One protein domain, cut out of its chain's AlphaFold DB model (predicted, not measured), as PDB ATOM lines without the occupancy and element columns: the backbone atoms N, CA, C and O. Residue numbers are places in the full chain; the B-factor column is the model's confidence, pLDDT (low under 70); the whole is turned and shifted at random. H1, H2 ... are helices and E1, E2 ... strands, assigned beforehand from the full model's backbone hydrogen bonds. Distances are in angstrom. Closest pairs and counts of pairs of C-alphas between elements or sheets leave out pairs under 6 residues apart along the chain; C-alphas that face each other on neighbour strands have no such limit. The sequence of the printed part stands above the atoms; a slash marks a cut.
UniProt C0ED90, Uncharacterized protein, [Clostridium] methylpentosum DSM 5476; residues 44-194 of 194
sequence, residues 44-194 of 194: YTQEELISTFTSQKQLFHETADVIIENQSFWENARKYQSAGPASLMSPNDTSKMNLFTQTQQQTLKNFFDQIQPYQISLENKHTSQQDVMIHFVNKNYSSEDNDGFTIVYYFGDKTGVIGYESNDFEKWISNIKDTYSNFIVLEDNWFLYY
ATOM      1  N   TYR A  44      31.272  32.155 -54.715       94.44
ATOM      2  CA  TYR A  44      32.518  31.426 -54.963       94.44
ATOM      3  C   TYR A  44      32.594  30.141 -54.135       94.44
ATOM      4  O   TYR A  44      32.092  30.107 -53.015       94.44
ATOM      5  N   THR A  45      33.244  29.094 -54.647       94.88
ATOM      6  CA  THR A  45      33.907  28.107 -53.772       94.88
ATOM      7  C   THR A  45      35.265  28.641 -53.315       94.88
ATOM      8  O   THR A  45      35.804  29.580 -53.906       94.88
ATOM      9  N   GLN A  46      35.860  28.027 -52.290       94.50
ATOM     10  CA  GLN A  46      37.200  28.394 -51.829       94.50
ATOM     11  C   GLN A  46      38.235  28.298 -52.965       94.50
ATOM     12  O   GLN A  46      39.038  29.209 -53.152       94.50
ATOM     13  N   GLU A  47      38.208  27.222 -53.756       96.06
ATOM     14  CA  GLU A  47      39.146  27.004 -54.861       96.06
ATOM     15  C   GLU A  47      38.940  28.015 -55.991       96.06
ATOM     16  O   GLU A  47      39.914  28.535 -56.539       96.06
ATOM     17  N   GLU A  48      37.681  28.330 -56.325       97.31
ATOM     18  CA  GLU A  48      37.348  29.372 -57.302       97.31
ATOM     19  C   GLU A  48      37.881  30.736 -56.840       97.31
ATOM     20  O   GLU A  48      38.431  31.489 -57.648       97.31
ATOM     21  N   LEU A  49      37.751  31.050 -55.547       96.69
ATOM     22  CA  LEU A  49      38.192  32.319 -54.978       96.69
ATOM     23  C   LEU A  49      39.721  32.434 -54.942       96.69
ATOM     24  O   LEU A  49      40.257  33.446 -55.392       96.69
ATOM     25  N   ILE A  50      40.429  31.391 -54.495       97.31
ATOM     26  CA  ILE A  50      41.902  31.349 -54.513       97.31
ATOM     27  C   ILE A  50      42.416  31.482 -55.953       97.31
ATOM     28  O   ILE A  50      43.296  32.293 -56.220       97.31
ATOM     29  N   SER A  51      41.829  30.749 -56.903       97.94
ATOM     30  CA  SER A  51      42.196  30.842 -58.323       97.94
ATOM     31  C   SER A  51      41.948  32.243 -58.903       97.94
ATOM     32  O   SER A  51      42.770  32.779 -59.653       97.94
ATOM     33  N   THR A  52      40.837  32.879 -58.520       97.94
ATOM     34  CA  THR A  52      40.513  34.259 -58.915       97.94
ATOM     35  C   THR A  52      41.534  35.245 -58.355       97.94
ATOM     36  O   THR A  52      42.035  36.081 -59.103       97.94
ATOM     37  N   PHE A  53      41.895  35.121 -57.076       97.88
ATOM     38  CA  PHE A  53      42.936  35.946 -56.466       97.88
ATOM     39  C   PHE A  53      44.271  35.793 -57.200       97.88
ATOM     40  O   PHE A  53      44.846  36.784 -57.639       97.88
ATOM     41  N   THR A  54      44.727  34.557 -57.418       97.00
ATOM     42  CA  THR A  54      46.012  34.292 -58.081       97.00
ATOM     43  C   THR A  54      46.045  34.826 -59.514       97.00
ATOM     44  O   THR A  54      47.045  35.398 -59.941       97.00
ATOM     45  N   SER A  55      44.958  34.658 -60.274       97.44
ATOM     46  CA  SER A  55      44.896  35.097 -61.676       97.44
ATOM     47  C   SER A  55      44.711  36.606 -61.845       97.44
ATOM     48  O   SER A  55      45.158  37.153 -62.849       97.44
ATOM     49  N   GLN A  56      44.091  37.281 -60.872       97.31
ATOM     50  CA  GLN A  56      43.764  38.709 -60.927       97.31
ATOM     51  C   GLN A  56      44.453  39.515 -59.817       97.31
ATOM     52  O   GLN A  56      43.967  40.576 -59.426       97.31
ATOM     53  N   LYS A  57      45.596  39.033 -59.311       95.50
ATOM     54  CA  LYS A  57      46.288  39.595 -58.139       95.50
ATOM     55  C   LYS A  57      46.499  41.108 -58.237       95.50
ATOM     56  O   LYS A  57      46.277  41.838 -57.276       95.50
ATOM     57  N   GLN A  58      46.892  41.593 -59.415       96.81
ATOM     58  CA  GLN A  58      47.116  43.019 -59.638       96.81
ATOM     59  C   GLN A  58      45.860  43.853 -59.342       96.81
ATOM     60  O   GLN A  58      45.961  44.885 -58.690       96.81
ATOM     61  N   LEU A  59      44.677  43.382 -59.740       96.88
ATOM     62  CA  LEU A  59      43.427  44.106 -59.523       96.88
ATOM     63  C   LEU A  59      43.040  44.153 -58.032       96.88
ATOM     64  O   LEU A  59      42.464  45.143 -57.579       96.88
ATOM     65  N   PHE A  60      43.396  43.119 -57.259       97.62
ATOM     66  CA  PHE A  60      43.268  43.126 -55.796       97.62
ATOM     67  C   PHE A  60      44.183  44.176 -55.157       97.62
ATOM     68  O   PHE A  60      43.711  44.957 -54.331       97.62
ATOM     69  N   HIS A  61      45.457  44.240 -55.558       96.75
ATOM     70  CA  HIS A  61      46.395  45.250 -55.055       96.75
ATOM     71  C   HIS A  61      45.973  46.670 -55.418       96.75
ATOM     72  O   HIS A  61      45.849  47.500 -54.526       96.75
ATOM     73  N   GLU A  62      45.654  46.930 -56.687       97.19
ATOM     74  CA  GLU A  62      45.188  48.248 -57.131       97.19
ATOM     75  C   GLU A  62      43.941  48.689 -56.357       97.19
ATOM     76  O   GLU A  62      43.805  49.851 -55.985       97.19
ATOM     77  N   THR A  63      43.034  47.754 -56.069       96.44
ATOM     78  CA  THR A  63      41.847  48.040 -55.259       96.44
ATOM     79  C   THR A  63      42.210  48.346 -53.808       96.44
ATOM     80  O   THR A  63      41.688  49.312 -53.254       96.44
ATOM     81  N   ALA A  64      43.108  47.571 -53.192       94.12
ATOM     82  CA  ALA A  64      43.582  47.846 -51.838       94.12
ATOM     83  C   ALA A  64      44.249  49.226 -51.749       94.12
ATOM     84  O   ALA A  64      43.882  50.006 -50.873       94.12
ATOM     85  N   ASP A  65      45.129  49.564 -52.691       94.06
ATOM     86  CA  ASP A  65      45.810  50.860 -52.754       94.06
ATOM     87  C   ASP A  65      44.800  52.012 -52.854       94.06
ATOM     88  O   ASP A  65      44.859  52.966 -52.079       94.06
ATOM     89  N   VAL A  66      43.788  51.887 -53.724       93.81
ATOM     90  CA  VAL A  66      42.710  52.883 -53.845       93.81
ATOM     91  C   VAL A  66      41.983  53.109 -52.518       93.81
ATOM     92  O   VAL A  66      41.667  54.255 -52.182       93.81
ATOM     93  N   ILE A  67      41.695  52.043 -51.771       90.44
ATOM     94  CA  ILE A  67      41.011  52.139 -50.477       90.44
ATOM     95  C   ILE A  67      41.935  52.753 -49.415       90.44
ATOM     96  O   ILE A  67      41.506  53.632 -48.665       90.44
ATOM     97  N   ILE A  68      43.201  52.336 -49.369       87.88
ATOM     98  CA  ILE A  68      44.193  52.789 -48.384       87.88
ATOM     99  C   ILE A  68      44.531  54.266 -48.575       87.88
ATOM    100  O   ILE A  68      44.580  55.020 -47.604       87.88
ATOM    101  N   GLU A  69      44.719  54.718 -49.810       88.56
ATOM    102  CA  GLU A  69      45.121  56.094 -50.103       88.56
ATOM    103  C   GLU A  69      43.970  57.106 -49.949       88.56
ATOM    104  O   GLU A  69      44.203  58.318 -49.863       88.56
ATOM    105  N   ASN A  70      42.712  56.654 -49.894       85.00
ATOM    106  CA  ASN A  70      41.558  57.550 -49.879       85.00
ATOM    107  C   ASN A  70      41.227  58.098 -48.476       85.00
ATOM    108  O   ASN A  70      40.353  57.596 -47.767       85.00
ATOM    109  N   GLN A  71      41.881  59.196 -48.087       78.94
ATOM    110  CA  GLN A  71      41.654  59.870 -46.795       78.94
ATOM    111  C   GLN A  71      40.189  60.272 -46.545       78.94
ATOM    112  O   GLN A  71      39.710  60.160 -45.417       78.94
ATOM    113  N   SER A  72      39.451  60.691 -47.575       76.62
ATOM    114  CA  SER A  72      38.035  61.064 -47.445       76.62
ATOM    115  C   SER A  72      37.166  59.878 -47.019       76.62
ATOM    116  O   SER A  72      36.267  60.021 -46.188       76.62
ATOM    117  N   PHE A  73      37.452  58.691 -47.554       75.88
ATOM    118  CA  PHE A  73      36.812  57.436 -47.183       75.88
ATOM    119  C   PHE A  73      37.161  57.063 -45.735       75.88
ATOM    120  O   PHE A  73      36.259  56.751 -44.958       75.88
ATOM    121  N   TRP A  74      38.424  57.236 -45.317       73.62
ATOM    122  CA  TRP A  74      38.865  57.072 -43.921       73.62
ATOM    123  C   TRP A  74      38.173  58.015 -42.933       73.62
ATOM    124  O   TRP A  74      37.857  57.642 -41.803       73.62
ATOM    125  N   GLU A  75      37.987  59.274 -43.304       74.69
ATOM    126  CA  GLU A  75      37.314  60.263 -42.461       74.69
ATOM    127  C   GLU A  75      35.818  59.993 -42.357       74.69
ATOM    128  O   GLU A  75      35.251  60.081 -41.264       74.69
ATOM    129  N   ASN A  76      35.192  59.593 -43.466       71.44
ATOM    130  CA  ASN A  76      33.811  59.134 -43.468       71.44
ATOM    131  C   ASN A  76      33.648  57.918 -42.536       71.44
ATOM    132  O   ASN A  76      32.812  57.958 -41.635       71.44
ATOM    133  N   ALA A  77      34.524  56.914 -42.655       68.69
ATOM    134  CA  ALA A  77      34.561  55.737 -41.783       68.69
ATOM    135  C   ALA A  77      34.609  56.095 -40.295       68.69
ATOM    136  O   ALA A  77      33.800  55.627 -39.496       68.69
ATOM    137  N   ARG A  78      35.551  56.969 -39.924       68.56
ATOM    138  CA  ARG A  78      35.767  57.382 -38.531       68.56
ATOM    139  C   ARG A  78      34.578  58.152 -37.967       68.56
ATOM    140  O   ARG A  78      34.209  57.949 -36.815       68.56
ATOM    141  N   LYS A  79      33.952  59.015 -38.773       66.31
ATOM    142  CA  LYS A  79      32.811  59.837 -38.345       66.31
ATOM    143  C   LYS A  79      31.553  59.013 -38.068       66.31
ATOM    144  O   LYS A  79      30.748  59.402 -37.224       66.31
ATOM    145  N   TYR A  80      31.384  57.896 -38.770       59.78
ATOM    146  CA  TYR A  80      30.199  57.045 -38.689       59.78
ATOM    147  C   TYR A  80      30.458  55.716 -37.965       59.78
ATOM    148  O   TYR A  80      29.671  54.792 -38.131       59.78
ATOM    149  N   GLN A  81      31.482  55.630 -37.103       55.75
ATOM    150  CA  GLN A  81      31.803  54.429 -36.305       55.75
ATOM    151  C   GLN A  81      30.590  53.819 -35.570       55.75
ATOM    152  O   GLN A  81      30.532  52.607 -35.389       55.75
ATOM    153  N   SER A  82      29.596  54.625 -35.179       48.78
ATOM    154  CA  SER A  82      28.359  54.150 -34.538       48.78
ATOM    155  C   SER A  82      27.277  53.644 -35.508       48.78
ATOM    156  O   SER A  82      26.253  53.144 -35.052       48.78
ATOM    157  N   ALA A  83      27.454  53.812 -36.821       46.44
ATOM    158  CA  ALA A  83      26.490  53.466 -37.873       46.44
ATOM    159  C   ALA A  83      26.937  52.284 -38.763       46.44
ATOM    160  O   ALA A  83      26.184  51.885 -39.650       46.44
ATOM    161  N   GLY A  84      28.120  51.710 -38.512       51.69
ATOM    162  CA  GLY A  84      28.661  50.539 -39.213       51.69
ATOM    163  C   GLY A  84      30.075  50.767 -39.769       51.69
ATOM    164  O   GLY A  84      30.551  51.903 -39.780       51.69
ATOM    165  N   PRO A  85      30.773  49.703 -40.215       57.16
ATOM    166  CA  PRO A  85      32.071  49.835 -40.877       57.16
ATOM    167  C   PRO A  85      31.937  50.667 -42.161       57.16
ATOM    168  O   PRO A  85      30.902  50.614 -42.832       57.16
ATOM    169  N   ALA A  86      32.979  51.416 -42.539       73.06
ATOM    170  CA  ALA A  86      33.019  52.013 -43.871       73.06
ATOM    171  C   ALA A  86      33.090  50.902 -44.905       73.06
ATOM    172  O   ALA A  86      34.133  50.279 -45.098       73.06
ATOM    173  N   SER A  87      31.952  50.658 -45.540       84.19
ATOM    174  CA  SER A  87      31.780  49.597 -46.510       84.19
ATOM    175  C   SER A  87      31.307  50.147 -47.844       84.19
ATOM    176  O   SER A  87      30.456  51.034 -47.908       84.19
ATOM    177  N   LEU A  88      31.826  49.586 -48.924       87.38
ATOM    178  CA  LEU A  88      31.346  49.750 -50.281       87.38
ATOM    179  C   LEU A  88      30.765  48.404 -50.715       87.38
ATOM    180  O   LEU A  88      31.497  47.437 -50.900       87.38
ATOM    181  N   MET A  89      29.440  48.332 -50.820       86.62
ATOM    182  CA  MET A  89      28.728  47.107 -51.213       86.62
ATOM    183  C   MET A  89      28.486  47.033 -52.723       86.62
ATOM    184  O   MET A  89      28.153  45.973 -53.233       86.62
ATOM    185  N   SER A  90      28.612  48.156 -53.432       87.50
ATOM    186  CA  SER A  90      28.276  48.243 -54.849       87.50
ATOM    187  C   SER A  90      28.972  49.422 -55.528       87.50
ATOM    188  O   SER A  90      29.087  50.494 -54.917       87.50
ATOM    189  N   PRO A  91      29.360  49.282 -56.810       88.62
ATOM    190  CA  PRO A  91      29.887  50.385 -57.609       88.62
ATOM    191  C   PRO A  91      28.816  51.430 -57.973       88.62
ATOM    192  O   PRO A  91      29.155  52.501 -58.486       88.62
ATOM    193  N   ASN A  92      27.534  51.141 -57.715       89.00
ATOM    194  CA  ASN A  92      26.404  52.030 -57.987       89.00
ATOM    195  C   ASN A  92      26.042  52.930 -56.792       89.00
ATOM    196  O   ASN A  92      25.225  53.845 -56.944       89.00
ATOM    197  N   ASP A  93      26.655  52.728 -55.617       87.00
ATOM    198  CA  ASP A  93      26.490  53.616 -54.461       87.00
ATOM    199  C   ASP A  93      27.201  54.952 -54.718       87.00
ATOM    200  O   ASP A  93      28.318  55.211 -54.266       87.00
ATOM    201  N   THR A  94      26.529  55.826 -55.467       86.00
ATOM    202  CA  THR A  94      27.044  57.149 -55.848       86.00
ATOM    203  C   THR A  94      27.471  57.987 -54.645       86.00
ATOM    204  O   THR A  94      28.418  58.764 -54.755       86.00
ATOM    205  N   SER A  95      26.827  57.821 -53.486       84.81
ATOM    206  CA  SER A  95      27.155  58.593 -52.288       84.81
ATOM    207  C   SER A  95      28.555  58.270 -51.764       84.81
ATOM    208  O   SER A  95      29.289  59.185 -51.387       84.81
ATOM    209  N   LYS A  96      28.951  56.994 -51.818       85.56
ATOM    210  CA  LYS A  96      30.279  56.531 -51.399       85.56
ATOM    211  C   LYS A  96      31.299  56.616 -52.523       85.56
ATOM    212  O   LYS A  96      32.423  57.042 -52.281       85.56
ATOM    213  N   MET A  97      30.910  56.299 -53.756       89.56
ATOM    214  CA  MET A  97      31.794  56.398 -54.921       89.56
ATOM    215  C   MET A  97      32.282  57.834 -55.161       89.56
ATOM    216  O   MET A  97      33.423  58.029 -55.568       89.56
ATOM    217  N   ASN A  98      31.480  58.849 -54.822       90.69
ATOM    218  CA  ASN A  98      31.885  60.257 -54.905       90.69
ATOM    219  C   ASN A  98      32.970  60.672 -53.892       90.69
ATOM    220  O   ASN A  98      33.482  61.786 -53.988       90.69
ATOM    221  N   LEU A  99      33.345  59.804 -52.943       89.19
ATOM    222  CA  LEU A  99      34.507  60.019 -52.072       89.19
ATOM    223  C   LEU A  99      35.834  59.732 -52.797       89.19
ATOM    224  O   LEU A  99      36.895  60.122 -52.314       89.19
ATOM    225  N   PHE A 100      35.778  59.077 -53.958       91.19
ATOM    226  CA  PHE A 100      36.926  58.681 -54.765       91.19
ATOM    227  C   PHE A 100      37.093  59.581 -55.992       91.19
ATOM    228  O   PHE A 100      36.120  60.093 -56.555       91.19
ATOM    229  N   THR A 101      38.338  59.754 -56.443       94.31
ATOM    230  CA  THR A 101      38.636  60.412 -57.728       94.31
ATOM    231  C   THR A 101      38.112  59.583 -58.905       94.31
ATOM    232  O   THR A 101      37.853  58.394 -58.760       94.31
ATOM    233  N   GLN A 102      37.990  60.168 -60.102       95.31
ATOM    234  CA  GLN A 102      37.491  59.432 -61.277       95.31
ATOM    235  C   GLN A 102      38.324  58.182 -61.604       95.31
ATOM    236  O   GLN A 102      37.756  57.135 -61.902       95.31
ATOM    237  N   THR A 103      39.654  58.267 -61.495       96.19
ATOM    238  CA  THR A 103      40.549  57.119 -61.704       96.19
ATOM    239  C   THR A 103      40.297  56.024 -60.671       96.19
ATOM    240  O   THR A 103      40.097  54.872 -61.037       96.19
ATOM    241  N   GLN A 104      40.214  56.392 -59.390       95.62
ATOM    242  CA  GLN A 104      39.911  55.456 -58.302       95.62
ATOM    243  C   GLN A 104      38.530  54.808 -58.474       95.62
ATOM    244  O   GLN A 104      38.381  53.601 -58.306       95.62
ATOM    245  N   GLN A 105      37.520  55.591 -58.868       95.56
ATOM    246  CA  GLN A 105      36.188  55.070 -59.173       95.56
ATOM    247  C   GLN A 105      36.230  54.049 -60.310       95.56
ATOM    248  O   GLN A 105      35.515  53.054 -60.244       95.56
ATOM    249  N   GLN A 106      37.045  54.273 -61.346       96.69
ATOM    250  CA  GLN A 106      37.182  53.323 -62.446       96.69
ATOM    251  C   GLN A 106      37.847  52.021 -61.992       96.69
ATOM    252  O   GLN A 106      37.371  50.953 -62.366       96.69
ATOM    253  N   THR A 107      38.891  52.092 -61.160       97.38
ATOM    254  CA  THR A 107      39.518  50.902 -60.560       97.38
ATOM    255  C   THR A 107      38.502  50.098 -59.754       97.38
ATOM    256  O   THR A 107      38.351  48.900 -59.983       97.38
ATOM    257  N   LEU A 108      37.735  50.761 -58.884       96.69
ATOM    258  CA  LEU A 108      36.696  50.108 -58.087       96.69
ATOM    259  C   LEU A 108      35.618  49.483 -58.977       96.69
ATOM    260  O   LEU A 108      35.287  48.319 -58.793       96.69
ATOM    261  N   LYS A 109      35.110  50.206 -59.982       96.38
ATOM    262  CA  LYS A 109      34.136  49.662 -60.945       96.38
ATOM    263  C   LYS A 109      34.674  48.426 -61.657       96.38
ATOM    264  O   LYS A 109      34.012  47.400 -61.652       96.38
ATOM    265  N   ASN A 110      35.901  48.492 -62.172       97.31
ATOM    266  CA  ASN A 110      36.551  47.354 -62.817       97.31
ATOM    267  C   ASN A 110      36.674  46.153 -61.869       97.31
ATOM    268  O   ASN A 110      36.477  45.019 -62.305       97.31
ATOM    269  N   PHE A 111      36.990  46.388 -60.592       98.06
ATOM    270  CA  PHE A 111      37.038  45.339 -59.576       98.06
ATOM    271  C   PHE A 111      35.656  44.727 -59.335       98.06
ATOM    272  O   PHE A 111      35.510  43.508 -59.401       98.06
ATOM    273  N   PHE A 112      34.623  45.547 -59.132       96.69
ATOM    274  CA  PHE A 112      33.251  45.069 -58.954       96.69
ATOM    275  C   PHE A 112      32.713  44.326 -60.186       96.69
ATOM    276  O   PHE A 112      32.034  43.318 -60.027       96.69
ATOM    277  N   ASP A 113      33.069  44.747 -61.397       95.50
ATOM    278  CA  ASP A 113      32.622  44.105 -62.636       95.50
ATOM    279  C   ASP A 113      33.304  42.746 -62.874       95.50
ATOM    280  O   ASP A 113      32.663  41.802 -63.338       95.50
ATOM    281  N   GLN A 114      34.599  42.625 -62.559       96.56
ATOM    282  CA  GLN A 114      35.386  41.418 -62.853       96.56
ATOM    283  C   GLN A 114      35.425  40.408 -61.702       96.56
ATOM    284  O   GLN A 114      35.406  39.199 -61.937       96.56
ATOM    285  N   ILE A 115      35.528  40.899 -60.469       97.62
ATOM    286  CA  ILE A 115      35.738  40.096 -59.256       97.62
ATOM    287  C   ILE A 115      34.438  39.923 -58.475       97.62
ATOM    288  O   ILE A 115      34.305  38.971 -57.715       97.62
ATOM    289  N   GLN A 116      33.466  40.812 -58.682       95.31
ATOM    290  CA  GLN A 116      32.114  40.709 -58.133       95.31
ATOM    291  C   GLN A 116      32.069  40.380 -56.621       95.31
ATOM    292  O   GLN A 116      31.371  39.442 -56.219       95.31
ATOM    293  N   PRO A 117      32.798  41.120 -55.756       95.44
ATOM    294  CA  PRO A 117      32.756  40.913 -54.310       95.44
ATOM    295  C   PRO A 117      31.369  41.258 -53.749       95.44
ATOM    296  O   PRO A 117      30.621  42.042 -54.329       95.44
ATOM    297  N   TYR A 118      31.023  40.734 -52.580       91.88
ATOM    298  CA  TYR A 118      29.828  41.175 -51.857       91.88
ATOM    299  C   TYR A 118      30.015  42.575 -51.261       91.88
ATOM    300  O   TYR A 118      29.119  43.414 -51.316       91.88
ATOM    301  N   GLN A 119      31.187  42.827 -50.679       91.31
ATOM    302  CA  GLN A 119      31.481  44.070 -49.979       91.31
ATOM    303  C   GLN A 119      32.988  44.278 -49.884       91.31
ATOM    304  O   GLN A 119      33.730  43.334 -49.638       91.31
ATOM    305  N   ILE A 120      33.427  45.528 -49.988       92.06
ATOM    306  CA  ILE A 120      34.748  45.964 -49.532       92.06
ATOM    307  C   ILE A 120      34.535  46.793 -48.271       92.06
ATOM    308  O   ILE A 120      33.696  47.690 -48.273       92.06
ATOM    309  N   SER A 121      35.260  46.527 -47.196       87.00
ATOM    310  CA  SER A 121      35.195  47.332 -45.979       87.00
ATOM    311  C   SER A 121      36.552  47.560 -45.355       87.00
ATOM    312  O   SER A 121      37.495  46.803 -45.553       87.00
ATOM    313  N   LEU A 122      36.616  48.627 -44.573       80.19
ATOM    314  CA  LEU A 122      37.711  48.892 -43.659       80.19
ATOM    315  C   LEU A 122      37.254  48.565 -42.245       80.19
ATOM    316  O   LEU A 122      36.217  49.075 -41.799       80.19
ATOM    317  N   GLU A 123      38.031  47.758 -41.528       70.88
ATOM    318  CA  GLU A 123      37.833  47.586 -40.097       70.88
ATOM    319  C   GLU A 123      38.744  48.552 -39.339       70.88
ATOM    320  O   GLU A 123      39.955  48.596 -39.502       70.88
ATOM    321  N   ASN A 124      38.129  49.395 -38.514       59.19
ATOM    322  CA  ASN A 124      38.833  50.330 -37.643       59.19
ATOM    323  C   ASN A 124      38.252  50.177 -36.238       59.19
ATOM    324  O   ASN A 124      37.615  51.092 -35.708       59.19
ATOM    325  N   LYS A 125      38.354  48.960 -35.685       52.81
ATOM    326  CA  LYS A 125      37.862  48.685 -34.328       52.81
ATOM    327  C   LYS A 125      38.798  49.234 -33.260       52.81
ATOM    328  O   LYS A 125      38.336  49.579 -32.178       52.81
ATOM    329  N   HIS A 126      40.074  49.424 -33.576       49.28
ATOM    330  CA  HIS A 126      41.040  50.062 -32.692       49.28
ATOM    331  C   HIS A 126      41.956  50.970 -33.503       49.28
ATOM    332  O   HIS A 126      42.173  50.733 -34.686       49.28
ATOM    333  N   THR A 127      42.503  52.000 -32.858       50.31
ATOM    334  CA  THR A 127      43.328  53.090 -33.419       50.31
ATOM    335  C   THR A 127      44.577  52.659 -34.211       50.31
ATOM    336  O   THR A 127      45.357  53.517 -34.615       50.31
ATOM    337  N   SER A 128      44.770  51.360 -34.433       53.78
ATOM    338  CA  SER A 128      45.873  50.728 -35.158       53.78
ATOM    339  C   SER A 128      45.439  49.674 -36.191       53.78
ATOM    340  O   SER A 128      46.304  49.148 -36.885       53.78
ATOM    341  N   GLN A 129      44.144  49.357 -36.344       58.44
ATOM    342  CA  GLN A 129      43.720  48.385 -37.359       58.44
ATOM    343  C   GLN A 129      43.670  49.027 -38.746       58.44
ATOM    344  O   GLN A 129      42.999  50.030 -38.989       58.44
ATOM    345  N   GLN A 130      44.505  48.456 -39.606       72.06
ATOM    346  CA  GLN A 130      44.885  48.916 -40.928       72.06
ATOM    347  C   GLN A 130      44.775  47.717 -41.866       72.06
ATOM    348  O   GLN A 130      45.775  47.167 -42.338       72.06
ATOM    349  N   ASP A 131      43.543  47.265 -42.071       84.94
ATOM    350  CA  ASP A 131      43.222  46.193 -42.994       84.94
ATOM    351  C   ASP A 131      42.061  46.545 -43.933       84.94
ATOM    352  O   ASP A 131      41.076  47.191 -43.569       84.94
ATOM    353  N   VAL A 132      42.220  46.131 -45.190       89.75
ATOM    354  CA  VAL A 132      41.168  46.177 -46.209       89.75
ATOM    355  C   VAL A 132      40.558  44.791 -46.294       89.75
ATOM    356  O   VAL A 132      41.244  43.833 -46.640       89.75
ATOM    357  N   MET A 133      39.270  44.685 -45.995       91.56
ATOM    358  CA  MET A 133      38.512  43.442 -46.060       91.56
ATOM    359  C   MET A 133      37.670  43.406 -47.327       91.56
ATOM    360  O   MET A 133      36.933  44.344 -47.626       91.56
ATOM    361  N   ILE A 134      37.752  42.305 -48.063       94.94
ATOM    362  CA  ILE A 134      36.949  42.033 -49.250       94.94
ATOM    363  C   ILE A 134      36.156  40.762 -48.976       94.94
ATOM    364  O   ILE A 134      36.709  39.668 -48.869       94.94
ATOM    365  N   HIS A 135      34.850  40.926 -48.836       93.81
ATOM    366  CA  HIS A 135      33.920  39.863 -48.502       93.81
ATOM    367  C   HIS A 135      33.288  39.290 -49.765       93.81
ATOM    368  O   HIS A 135      32.927  40.024 -50.689       93.81
ATOM    369  N   PHE A 136      33.097  37.976 -49.777       94.44
ATOM    370  CA  PHE A 136      32.528  37.217 -50.882       94.44
ATOM    371  C   PHE A 136      31.420  36.301 -50.382       94.44
ATOM    372  O   PHE A 136      31.475  35.775 -49.269       94.44
ATOM    373  N   VAL A 137      30.430  36.068 -51.239       92.06
ATOM    374  CA  VAL A 137      29.384  35.084 -50.965       92.06
ATOM    375  C   VAL A 137      29.983  33.691 -51.116       92.06
ATOM    376  O   VAL A 137      30.589  33.372 -52.143       92.06
ATOM    377  N   ASN A 138      29.798  32.843 -50.111       90.25
ATOM    378  CA  ASN A 138      30.154  31.441 -50.225       90.25
ATOM    379  C   ASN A 138      29.053  30.696 -50.982       90.25
ATOM    380  O   ASN A 138      27.911  30.623 -50.541       90.25
ATOM    381  N   LYS A 139      29.397  30.131 -52.138       89.62
ATOM    382  CA  LYS A 139      28.468  29.414 -53.025       89.62
ATOM    383  C   LYS A 139      27.865  28.167 -52.378       89.62
ATOM    384  O   LYS A 139      26.797  27.730 -52.796       89.62
ATOM    385  N   ASN A 140      28.564  27.586 -51.404       84.19
ATOM    386  CA  ASN A 140      28.158  26.346 -50.750       84.19
ATOM    387  C   ASN A 140      27.213  26.573 -49.557       84.19
ATOM    388  O   ASN A 140      26.684  25.595 -49.034       84.19
ATOM    389  N   TYR A 141      26.984  27.826 -49.147       73.56
ATOM    390  CA  TYR A 141      26.120  28.183 -48.022       73.56
ATOM    391  C   TYR A 141      24.960  29.060 -48.510       73.56
ATOM    392  O   TYR A 141      25.110  29.868 -49.428       73.56
ATOM    393  N   SER A 142      23.762  28.844 -47.960       55.53
ATOM    394  CA  SER A 142      22.584  29.635 -48.318       55.53
ATOM    395  C   SER A 142      22.633  31.008 -47.647       55.53
ATOM    396  O   SER A 142      23.246  31.191 -46.603       55.53
ATOM    397  N   SER A 143      21.931  31.975 -48.237       53.97
ATOM    398  CA  SER A 143      21.854  33.387 -47.833       53.97
ATOM    399  C   SER A 143      21.324  33.671 -46.414       53.97
ATOM    400  O   SER A 143      21.085  34.833 -46.093       53.97
ATOM    401  N   GLU A 144      21.058  32.644 -45.606       53.03
ATOM    402  CA  GLU A 144      20.530  32.767 -44.241       53.03
ATOM    403  C   GLU A 144      21.622  32.608 -43.172       53.03
ATOM    404  O   GLU A 144      21.500  33.203 -42.100       53.03
ATOM    405  N   ASP A 145      22.716  31.910 -43.490       49.69
ATOM    406  CA  ASP A 145      23.877  31.754 -42.616       49.69
ATOM    407  C   ASP A 145      24.994  32.680 -43.128       49.69
ATOM    408  O   ASP A 145      25.369  32.639 -44.298       49.69
ATOM    409  N   ASN A 146      25.506  33.570 -42.275       53.44
ATOM    410  CA  ASN A 146      26.505  34.604 -42.609       53.44
ATOM    411  C   ASN A 146      27.914  34.048 -42.954       53.44
ATOM    412  O   ASN A 146      28.916  34.740 -42.768       53.44
ATOM    413  N   ASP A 147      28.008  32.824 -43.469       65.25
ATOM    414  CA  ASP A 147      29.253  32.101 -43.735       65.25
ATOM    415  C   ASP A 147      29.836  32.503 -45.099       65.25
ATOM    416  O   ASP A 147      29.856  31.734 -46.057       65.25
ATOM    417  N   GLY A 148      30.272  33.760 -45.215       87.31
ATOM    418  CA  GLY A 148      30.993  34.279 -46.381       87.31
ATOM    419  C   GLY A 148      32.505  34.051 -46.304       87.31
ATOM    420  O   GLY A 148      33.061  33.791 -45.242       87.31
ATOM    421  N   PHE A 149      33.199  34.214 -47.431       93.25
ATOM    422  CA  PHE A 149      34.664  34.280 -47.435       93.25
ATOM    423  C   PHE A 149      35.136  35.714 -47.218       93.25
ATOM    424  O   PHE A 149      34.541  36.645 -47.762       93.25
ATOM    425  N   THR A 150      36.246  35.896 -46.505       94.00
ATOM    426  CA  THR A 150      36.926  37.194 -46.423       94.00
ATOM    427  C   THR A 150      38.363  37.069 -46.901       94.00
ATOM    428  O   THR A 150      39.154  36.338 -46.311       94.00
ATOM    429  N   ILE A 151      38.703  37.807 -47.960       96.12
ATOM    430  CA  ILE A 151      40.091  38.096 -48.319       96.12
ATOM    431  C   ILE A 151      40.460  39.426 -47.669       96.12
ATOM    432  O   ILE A 151      39.798  40.434 -47.903       96.12
ATOM    433  N   VAL A 152      41.521  39.441 -46.875       94.12
ATOM    434  CA  VAL A 152      41.991  40.628 -46.162       94.12
ATOM    435  C   VAL A 152      43.401  41.002 -46.598       94.12
ATOM    436  O   VAL A 152      44.257  40.129 -46.743       94.12
ATOM    437  N   TYR A 153      43.644  42.298 -46.775       93.75
ATOM    438  CA  TYR A 153      44.974  42.871 -46.954       93.75
ATOM    439  C   TYR A 153      45.395  43.612 -45.694       93.75
ATOM    440  O   TYR A 153      44.754  44.592 -45.314       93.75
ATOM    441  N   TYR A 154      46.483  43.172 -45.068       89.50
ATOM    442  CA  TYR A 154      47.057  43.844 -43.906       89.50
ATOM    443  C   TYR A 154      48.137  44.842 -44.337       89.50
ATOM    444  O   TYR A 154      49.171  44.439 -44.875       89.50
ATOM    445  N   PHE A 155      47.942  46.126 -44.035       86.31
ATOM    446  CA  PHE A 155      48.895  47.194 -44.366       86.31
ATOM    447  C   PHE A 155      49.453  47.932 -43.139       86.31
ATOM    448  O   PHE A 155      50.163  48.924 -43.287       86.31
ATOM    449  N   GLY A 156      49.175  47.423 -41.935       80.19
ATOM    450  CA  GLY A 156      49.773  47.903 -40.691       80.19
ATOM    451  C   GLY A 156      51.275  47.627 -40.571       80.19
ATOM    452  O   GLY A 156      51.859  46.834 -41.317       80.19
ATOM    453  N   ASP A 157      51.908  48.264 -39.585       76.81
ATOM    454  CA  ASP A 157      53.314  48.014 -39.261       76.81
ATOM    455  C   ASP A 157      53.497  46.620 -38.637       76.81
ATOM    456  O   ASP A 157      52.973  46.307 -37.570       76.81
ATOM    457  N   LYS A 158      54.294  45.786 -39.306       76.56
ATOM    458  CA  LYS A 158      54.637  44.427 -38.858       76.56
ATOM    459  C   LYS A 158      55.869  44.376 -37.960       76.56
ATOM    460  O   LYS A 158      56.194  43.327 -37.411       76.56
ATOM    461  N   THR A 159      56.596  45.483 -37.858       69.31
ATOM    462  CA  THR A 159      57.895  45.574 -37.182       69.31
ATOM    463  C   THR A 159      57.808  46.253 -35.819       69.31
ATOM    464  O   THR A 159      58.699  46.065 -34.991       69.31
ATOM    465  N   GLY A 160      56.725  46.992 -35.559       63.12
ATOM    466  CA  GLY A 160      56.467  47.690 -34.306       63.12
ATOM    467  C   GLY A 160      56.319  46.739 -33.121       63.12
ATOM    468  O   GLY A 160      55.258  46.167 -32.881       63.12
ATOM    469  N   VAL A 161      57.386  46.574 -32.344       57.19
ATOM    470  CA  VAL A 161      57.336  45.872 -31.057       57.19
ATOM    471  C   VAL A 161      56.710  46.804 -30.019       57.19
ATOM    472  O   VAL A 161      57.285  47.840 -29.684       57.19
ATOM    473  N   ILE A 162      55.551  46.437 -29.469       55.41
ATOM    474  CA  ILE A 162      54.946  47.153 -28.338       55.41
ATOM    475  C   ILE A 162      55.421  46.484 -27.037       55.41
ATOM    476  O   ILE A 162      54.770  45.593 -26.497       55.41
ATOM    477  N   GLY A 163      56.583  46.894 -26.521       59.22
ATOM    478  CA  GLY A 163      57.114  46.400 -25.239       59.22
ATOM    479  C   GLY A 163      57.770  45.008 -25.303       59.22
ATOM    480  O   GLY A 163      58.609  44.769 -26.160       59.22
ATOM    481  N   TYR A 164      57.443  44.114 -24.357       53.66
ATOM    482  CA  TYR A 164      57.939  42.719 -24.292       53.66
ATOM    483  C   TYR A 164      56.934  41.689 -24.854       53.66
ATOM    484  O   TYR A 164      57.150  40.486 -24.732       53.66
ATOM    485  N   GLU A 165      55.827  42.147 -25.445       55.94
ATOM    486  CA  GLU A 165      54.754  41.304 -25.981       55.94
ATOM    487  C   GLU A 165      54.708  41.347 -27.517       55.94
ATOM    488  O   GLU A 165      55.350  42.185 -28.151       55.94
ATOM    489  N   SER A 166      53.953  40.416 -28.111       60.53
ATOM    490  CA  SER A 166      53.742  40.286 -29.557       60.53
ATOM    491  C   SER A 166      53.384  41.620 -30.231       60.53
ATOM    492  O   SER A 166      52.629  42.425 -29.680       60.53
ATOM    493  N   ASN A 167      53.935  41.842 -31.433       73.38
ATOM    494  CA  ASN A 167      53.616  43.010 -32.256       73.38
ATOM    495  C   ASN A 167      52.135  42.988 -32.700       73.38
ATOM    496  O   ASN A 167      51.468  41.950 -32.636       73.38
ATOM    497  N   ASP A 168      51.612  44.136 -33.141       76.81
ATOM    498  CA  ASP A 168      50.196  44.285 -33.523       76.81
ATOM    499  C   ASP A 168      49.767  43.307 -34.627       76.81
ATOM    500  O   ASP A 168      48.631  42.829 -34.626       76.81
ATOM    501  N   PHE A 169      50.678  42.956 -35.537       83.44
ATOM    502  CA  PHE A 169      50.431  41.972 -36.588       83.44
ATOM    503  C   PHE A 169      50.244  40.551 -36.034       83.44
ATOM    504  O   PHE A 169      49.291  39.872 -36.407       83.44
ATOM    505  N   GLU A 170      51.102  40.106 -35.115       84.50
ATOM    506  CA  GLU A 170      50.997  38.791 -34.473       84.50
ATOM    507  C   GLU A 170      49.734  38.691 -33.610       84.50
ATOM    508  O   GLU A 170      49.042  37.672 -33.635       84.50
ATOM    509  N   LYS A 171      49.377  39.767 -32.890       83.06
ATOM    510  CA  LYS A 171      48.105  39.848 -32.152       83.06
ATOM    511  C   LYS A 171      46.910  39.740 -33.100       83.06
ATOM    512  O   LYS A 171      45.983  38.979 -32.832       83.06
ATOM    513  N   TRP A 172      46.943  40.459 -34.221       84.69
ATOM    514  CA  TRP A 172      45.897  40.408 -35.243       84.69
ATOM    515  C   TRP A 172      45.768  39.010 -35.870       84.69
ATOM    516  O   TRP A 172      44.666  38.464 -35.894       84.69
ATOM    517  N   ILE A 173      46.877  38.379 -36.280       86.62
ATOM    518  CA  ILE A 173      46.855  37.011 -36.822       86.62
ATOM    519  C   ILE A 173      46.348  36.001 -35.791       86.62
ATOM    520  O   ILE A 173      45.556  35.132 -36.158       86.62
ATOM    521  N   SER A 174      46.784  36.091 -34.529       86.44
ATOM    522  CA  SER A 174      46.309  35.188 -33.472       86.44
ATOM    523  C   SER A 174      44.797  35.290 -33.323       86.44
ATOM    524  O   SER A 174      44.114  34.278 -33.400       86.44
ATOM    525  N   ASN A 175      44.263  36.512 -33.233       85.50
ATOM    526  CA  ASN A 175      42.825  36.731 -33.095       85.50
ATOM    527  C   ASN A 175      42.026  36.141 -34.266       85.50
ATOM    528  O   ASN A 175      40.973  35.541 -34.047       85.50
ATOM    529  N   ILE A 176      42.516  36.281 -35.505       86.69
ATOM    530  CA  ILE A 176      41.853  35.684 -36.673       86.69
ATOM    531  C   ILE A 176      41.892  34.158 -36.584       86.69
ATOM    532  O   ILE A 176      40.856  33.528 -36.754       86.69
ATOM    533  N   LYS A 177      43.048  33.558 -36.284       88.38
ATOM    534  CA  LYS A 177      43.189  32.095 -36.173       88.38
ATOM    535  C   LYS A 177      42.384  31.492 -35.020       88.38
ATOM    536  O   LYS A 177      41.930  30.360 -35.134       88.38
ATOM    537  N   ASP A 178      42.204  32.239 -33.934       87.94
ATOM    538  CA  ASP A 178      41.382  31.827 -32.793       87.94
ATOM    539  C   ASP A 178      39.880  31.908 -33.116       87.94
ATOM    540  O   ASP A 178      39.082  31.156 -32.559       87.94
ATOM    541  N   THR A 179      39.493  32.809 -34.026       86.00
ATOM    542  CA  THR A 179      38.094  33.020 -34.430       86.00
ATOM    543  C   THR A 179      37.680  32.109 -35.586       86.00
ATOM    544  O   THR A 179      36.574  31.570 -35.582       86.00
ATOM    545  N   TYR A 180      38.560  31.927 -36.570       85.38
ATOM    546  CA  TYR A 180      38.276  31.238 -37.824       85.38
ATOM    547  C   TYR A 180      39.152  29.997 -37.954       85.38
ATOM    548  O   TYR A 180      40.380  30.075 -38.003       85.38
ATOM    549  N   SER A 181      38.502  28.837 -38.051       84.38
ATOM    550  CA  SER A 181      39.204  27.555 -38.186       84.38
ATOM    551  C   SER A 181      39.866  27.383 -39.556       84.38
ATOM    552  O   SER A 181      40.859  26.661 -39.669       84.38
ATOM    553  N   ASN A 182      39.368  28.080 -40.582       89.12
ATOM    554  CA  ASN A 182      39.954  28.087 -41.914       89.12
ATOM    555  C   ASN A 182      40.696  29.402 -42.125       89.12
ATOM    556  O   ASN A 182      40.097  30.428 -42.425       89.12
ATOM    557  N   PHE A 183      42.017  29.364 -41.977       92.25
ATOM    558  CA  PHE A 183      42.895  30.497 -42.240       92.25
ATOM    559  C   PHE A 183      43.959  30.094 -43.255       92.25
ATOM    560  O   PHE A 183      44.706  29.135 -43.046       92.25
ATOM    561  N   ILE A 184      44.048  30.844 -44.347       94.94
ATOM    562  CA  ILE A 184      44.957  30.582 -45.458       94.94
ATOM    563  C   ILE A 184      45.775  31.842 -45.714       94.94
ATOM    564  O   ILE A 184      45.236  32.920 -45.958       94.94
ATOM    565  N   VAL A 185      47.099  31.704 -45.685       94.75
ATOM    566  CA  VAL A 185      48.001  32.751 -46.174       94.75
ATOM    567  C   VAL A 185      48.019  32.656 -47.694       94.75
ATOM    568  O   VAL A 185      48.368  31.602 -48.223       94.75
ATOM    569  N   LEU A 186      47.631  33.731 -48.380       93.94
ATOM    570  CA  LEU A 186      47.703  33.794 -49.837       93.94
ATOM    571  C   LEU A 186      49.132  34.186 -50.237       93.94
ATOM    572  O   LEU A 186      49.884  33.327 -50.681       93.94
ATOM    573  N   GLU A 187      49.516  35.452 -50.025       90.25
ATOM    574  CA  GLU A 187      50.853  36.038 -50.272       90.25
ATOM    575  C   GLU A 187      50.801  37.568 -50.108       90.25
ATOM    576  O   GLU A 187      49.717  38.120 -49.991       90.25
ATOM    577  N   ASP A 188      51.938  38.274 -50.104       88.12
ATOM    578  CA  ASP A 188      52.001  39.751 -50.155       88.12
ATOM    579  C   ASP A 188      51.078  40.477 -49.155       88.12
ATOM    580  O   ASP A 188      50.476  41.495 -49.477       88.12
ATOM    581  N   ASN A 189      50.969  39.960 -47.926       91.12
ATOM    582  CA  ASN A 189      50.079  40.451 -46.858       91.12
ATOM    583  C   ASN A 189      48.576  40.198 -47.069       91.12
ATOM    584  O   ASN A 189      47.760  40.758 -46.334       91.12
ATOM    585  N   TRP A 190      48.226  39.335 -48.017       95.62
ATOM    586  CA  TRP A 190      46.878  38.835 -48.234       95.62
ATOM    587  C   TRP A 190      46.623  37.530 -47.490       95.62
ATOM    588  O   TRP A 190      47.431  36.594 -47.508       95.62
ATOM    589  N   PHE A 191      45.448  37.455 -46.879       95.12
ATOM    590  CA  PHE A 191      44.982  36.292 -46.136       95.12
ATOM    591  C   PHE A 191      43.528  36.008 -46.494       95.12
ATOM    592  O   PHE A 191      42.771  36.930 -46.780       95.12
ATOM    593  N   LEU A 192      43.139  34.740 -46.469       95.75
ATOM    594  CA  LEU A 192      41.767  34.281 -46.656       95.75
ATOM    595  C   LEU A 192      41.306  33.579 -45.381       95.75
ATOM    596  O   LEU A 192      42.010  32.699 -44.883       95.75
ATOM    597  N   TYR A 193      40.129  33.940 -44.873       92.62
ATOM    598  CA  TYR A 193      39.502  33.244 -43.752       92.62
ATOM    599  C   TYR A 193      37.976  33.180 -43.862       92.62
ATOM    600  O   TYR A 193      37.364  33.993 -44.563       92.62
ATOM    601  N   TYR A 194      37.398  32.171 -43.201       88.81
ATOM    602  CA  TYR A 194      35.962  31.893 -43.104       88.81
ATOM    603  C   TYR A 194      35.664  30.848 -42.017       88.81
ATOM    604  O   TYR A 194      36.542  30.000 -41.706       88.81
TER     605      TYR A 194
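This is residues 44 to 194 of the 194 residues of an uncharacterized protein of [Clostridium] methylpentosum DSM 5476 (UniProt C0ED90). What is the main picture? A strongly twisted sheet of six strands is the middle of three layers, with H1, H2 and H3 over one face and H6 over the other. H5 packs on H2, running the opposite way, and the loop of residues 155 to 167 leads from E4 to H6, its C-alphas 11 to 30 A from the mean of the C-alphas. What is it made of? The printed part has 151 residues, with six named helices and six named strands in the order H1 H2 H3 E1 H4 H5 E2 E3 E4 H6 E5 E6; the class is mixed, helices and strands. The sheet's order is E1 E2 E3 E4 E6 E5, all antiparallel, and the whole is compact, with a radius of gyration of the C-alphas of 15.5 A and spans of 47 by 36 by 31 A.

How do the first three helices stand to the sheet? H1, residues 46 to 55, lies over E4, residues 149 to 154, and E6, residues 190 to 193, at a height over the sheet of 9.1 A; its closest C-alpha pair to E4 is Gln 46 and Phe 149, 7.8 A. On the same face H2, residues 57 to 69, lies over E3, residues 131 to 138, and E4 at a height over the sheet of 9.3 A, slantwise to the strands at 44 degrees to E3 on the local plane; the closest C-alphas of H2 and E3 are those of Ala 64 and Val 132, 6.3 A apart. H3, residues 71 to 79, is on the same face and stands up from the sheet over E1, residues 86 to 88, its line rising 51 degrees from a local plane fitted to 6 C-alphas, only just enough; Ala 77 and Ala 86 have the closest C-alphas of H3 and E1, 4.5 A apart. Which helices touch? H5, residues 102 to 115, touches H2 at a steep tilt of 40 degrees, opposite ways, and its Gln 104 and Val 66 of H2 have the closest C-alphas, 5.9 A apart. H4, residues 94 to 97, is close to H5 but not clearly touching, with the closest C-alphas, of Met 97 and Gln 105, 6.3 A apart; H4 and H5 each only graze the sheet, only just, with 5 pairs of C-alphas within 10 A. How are the strands joined? E2, residues 119 to 123, pairs with edge strand E1, N 88 and O 120 being 2.7 A apart. E2, E3 and E4 are a meander, each strand the antiparallel neighbour of the one before, with N 121 and O 133 at 2.8 A and N 134 and O 151 at 2.8 A. E6 is the neighbour of E4, with N 152 and O 191 at 2.8 A, and forms a hairpin with edge strand E5, residues 183 to 187, with N 192 and O 184 at 2.8 A. Where is H6? H6, residues 168 to 179, is on the sheet, its closest C-alphas to E5 being those of Lys 177 and Phe 183, 6.3 A apart. E4, H6 and E5 are a split strand-helix-strand unit, two strands running the same way with E6 between them, and its crossover is right-handed. Every O i to N i+4 pair is within hydrogen-bond range in H1, H2, H3, H5 and H6; H4 is too short for such a pair.

Where do the elements begin and end? H1 begins at C-alpha 46, at (37.200, 28.394, -51.829), and E6 ends at C-alpha 193, at (39.502, 33.244, -43.752). Which are longest? H5 measures 19.5 A from first to last C-alpha, H2 18.4 A, and E3, the longest strand by residues, 21.0 A.

How large is it? The two C-alphas farthest apart, of Asn 92 and Tyr 164, are 47.1 A apart, and the printed part has no cut. Which link is long? The link from E4 to H6 is long, with 13 residues. Where is confidence low? The pLDDT is under 70 in residues 77 to 85, 124 to 129, 142 to 147 and 159 to 166.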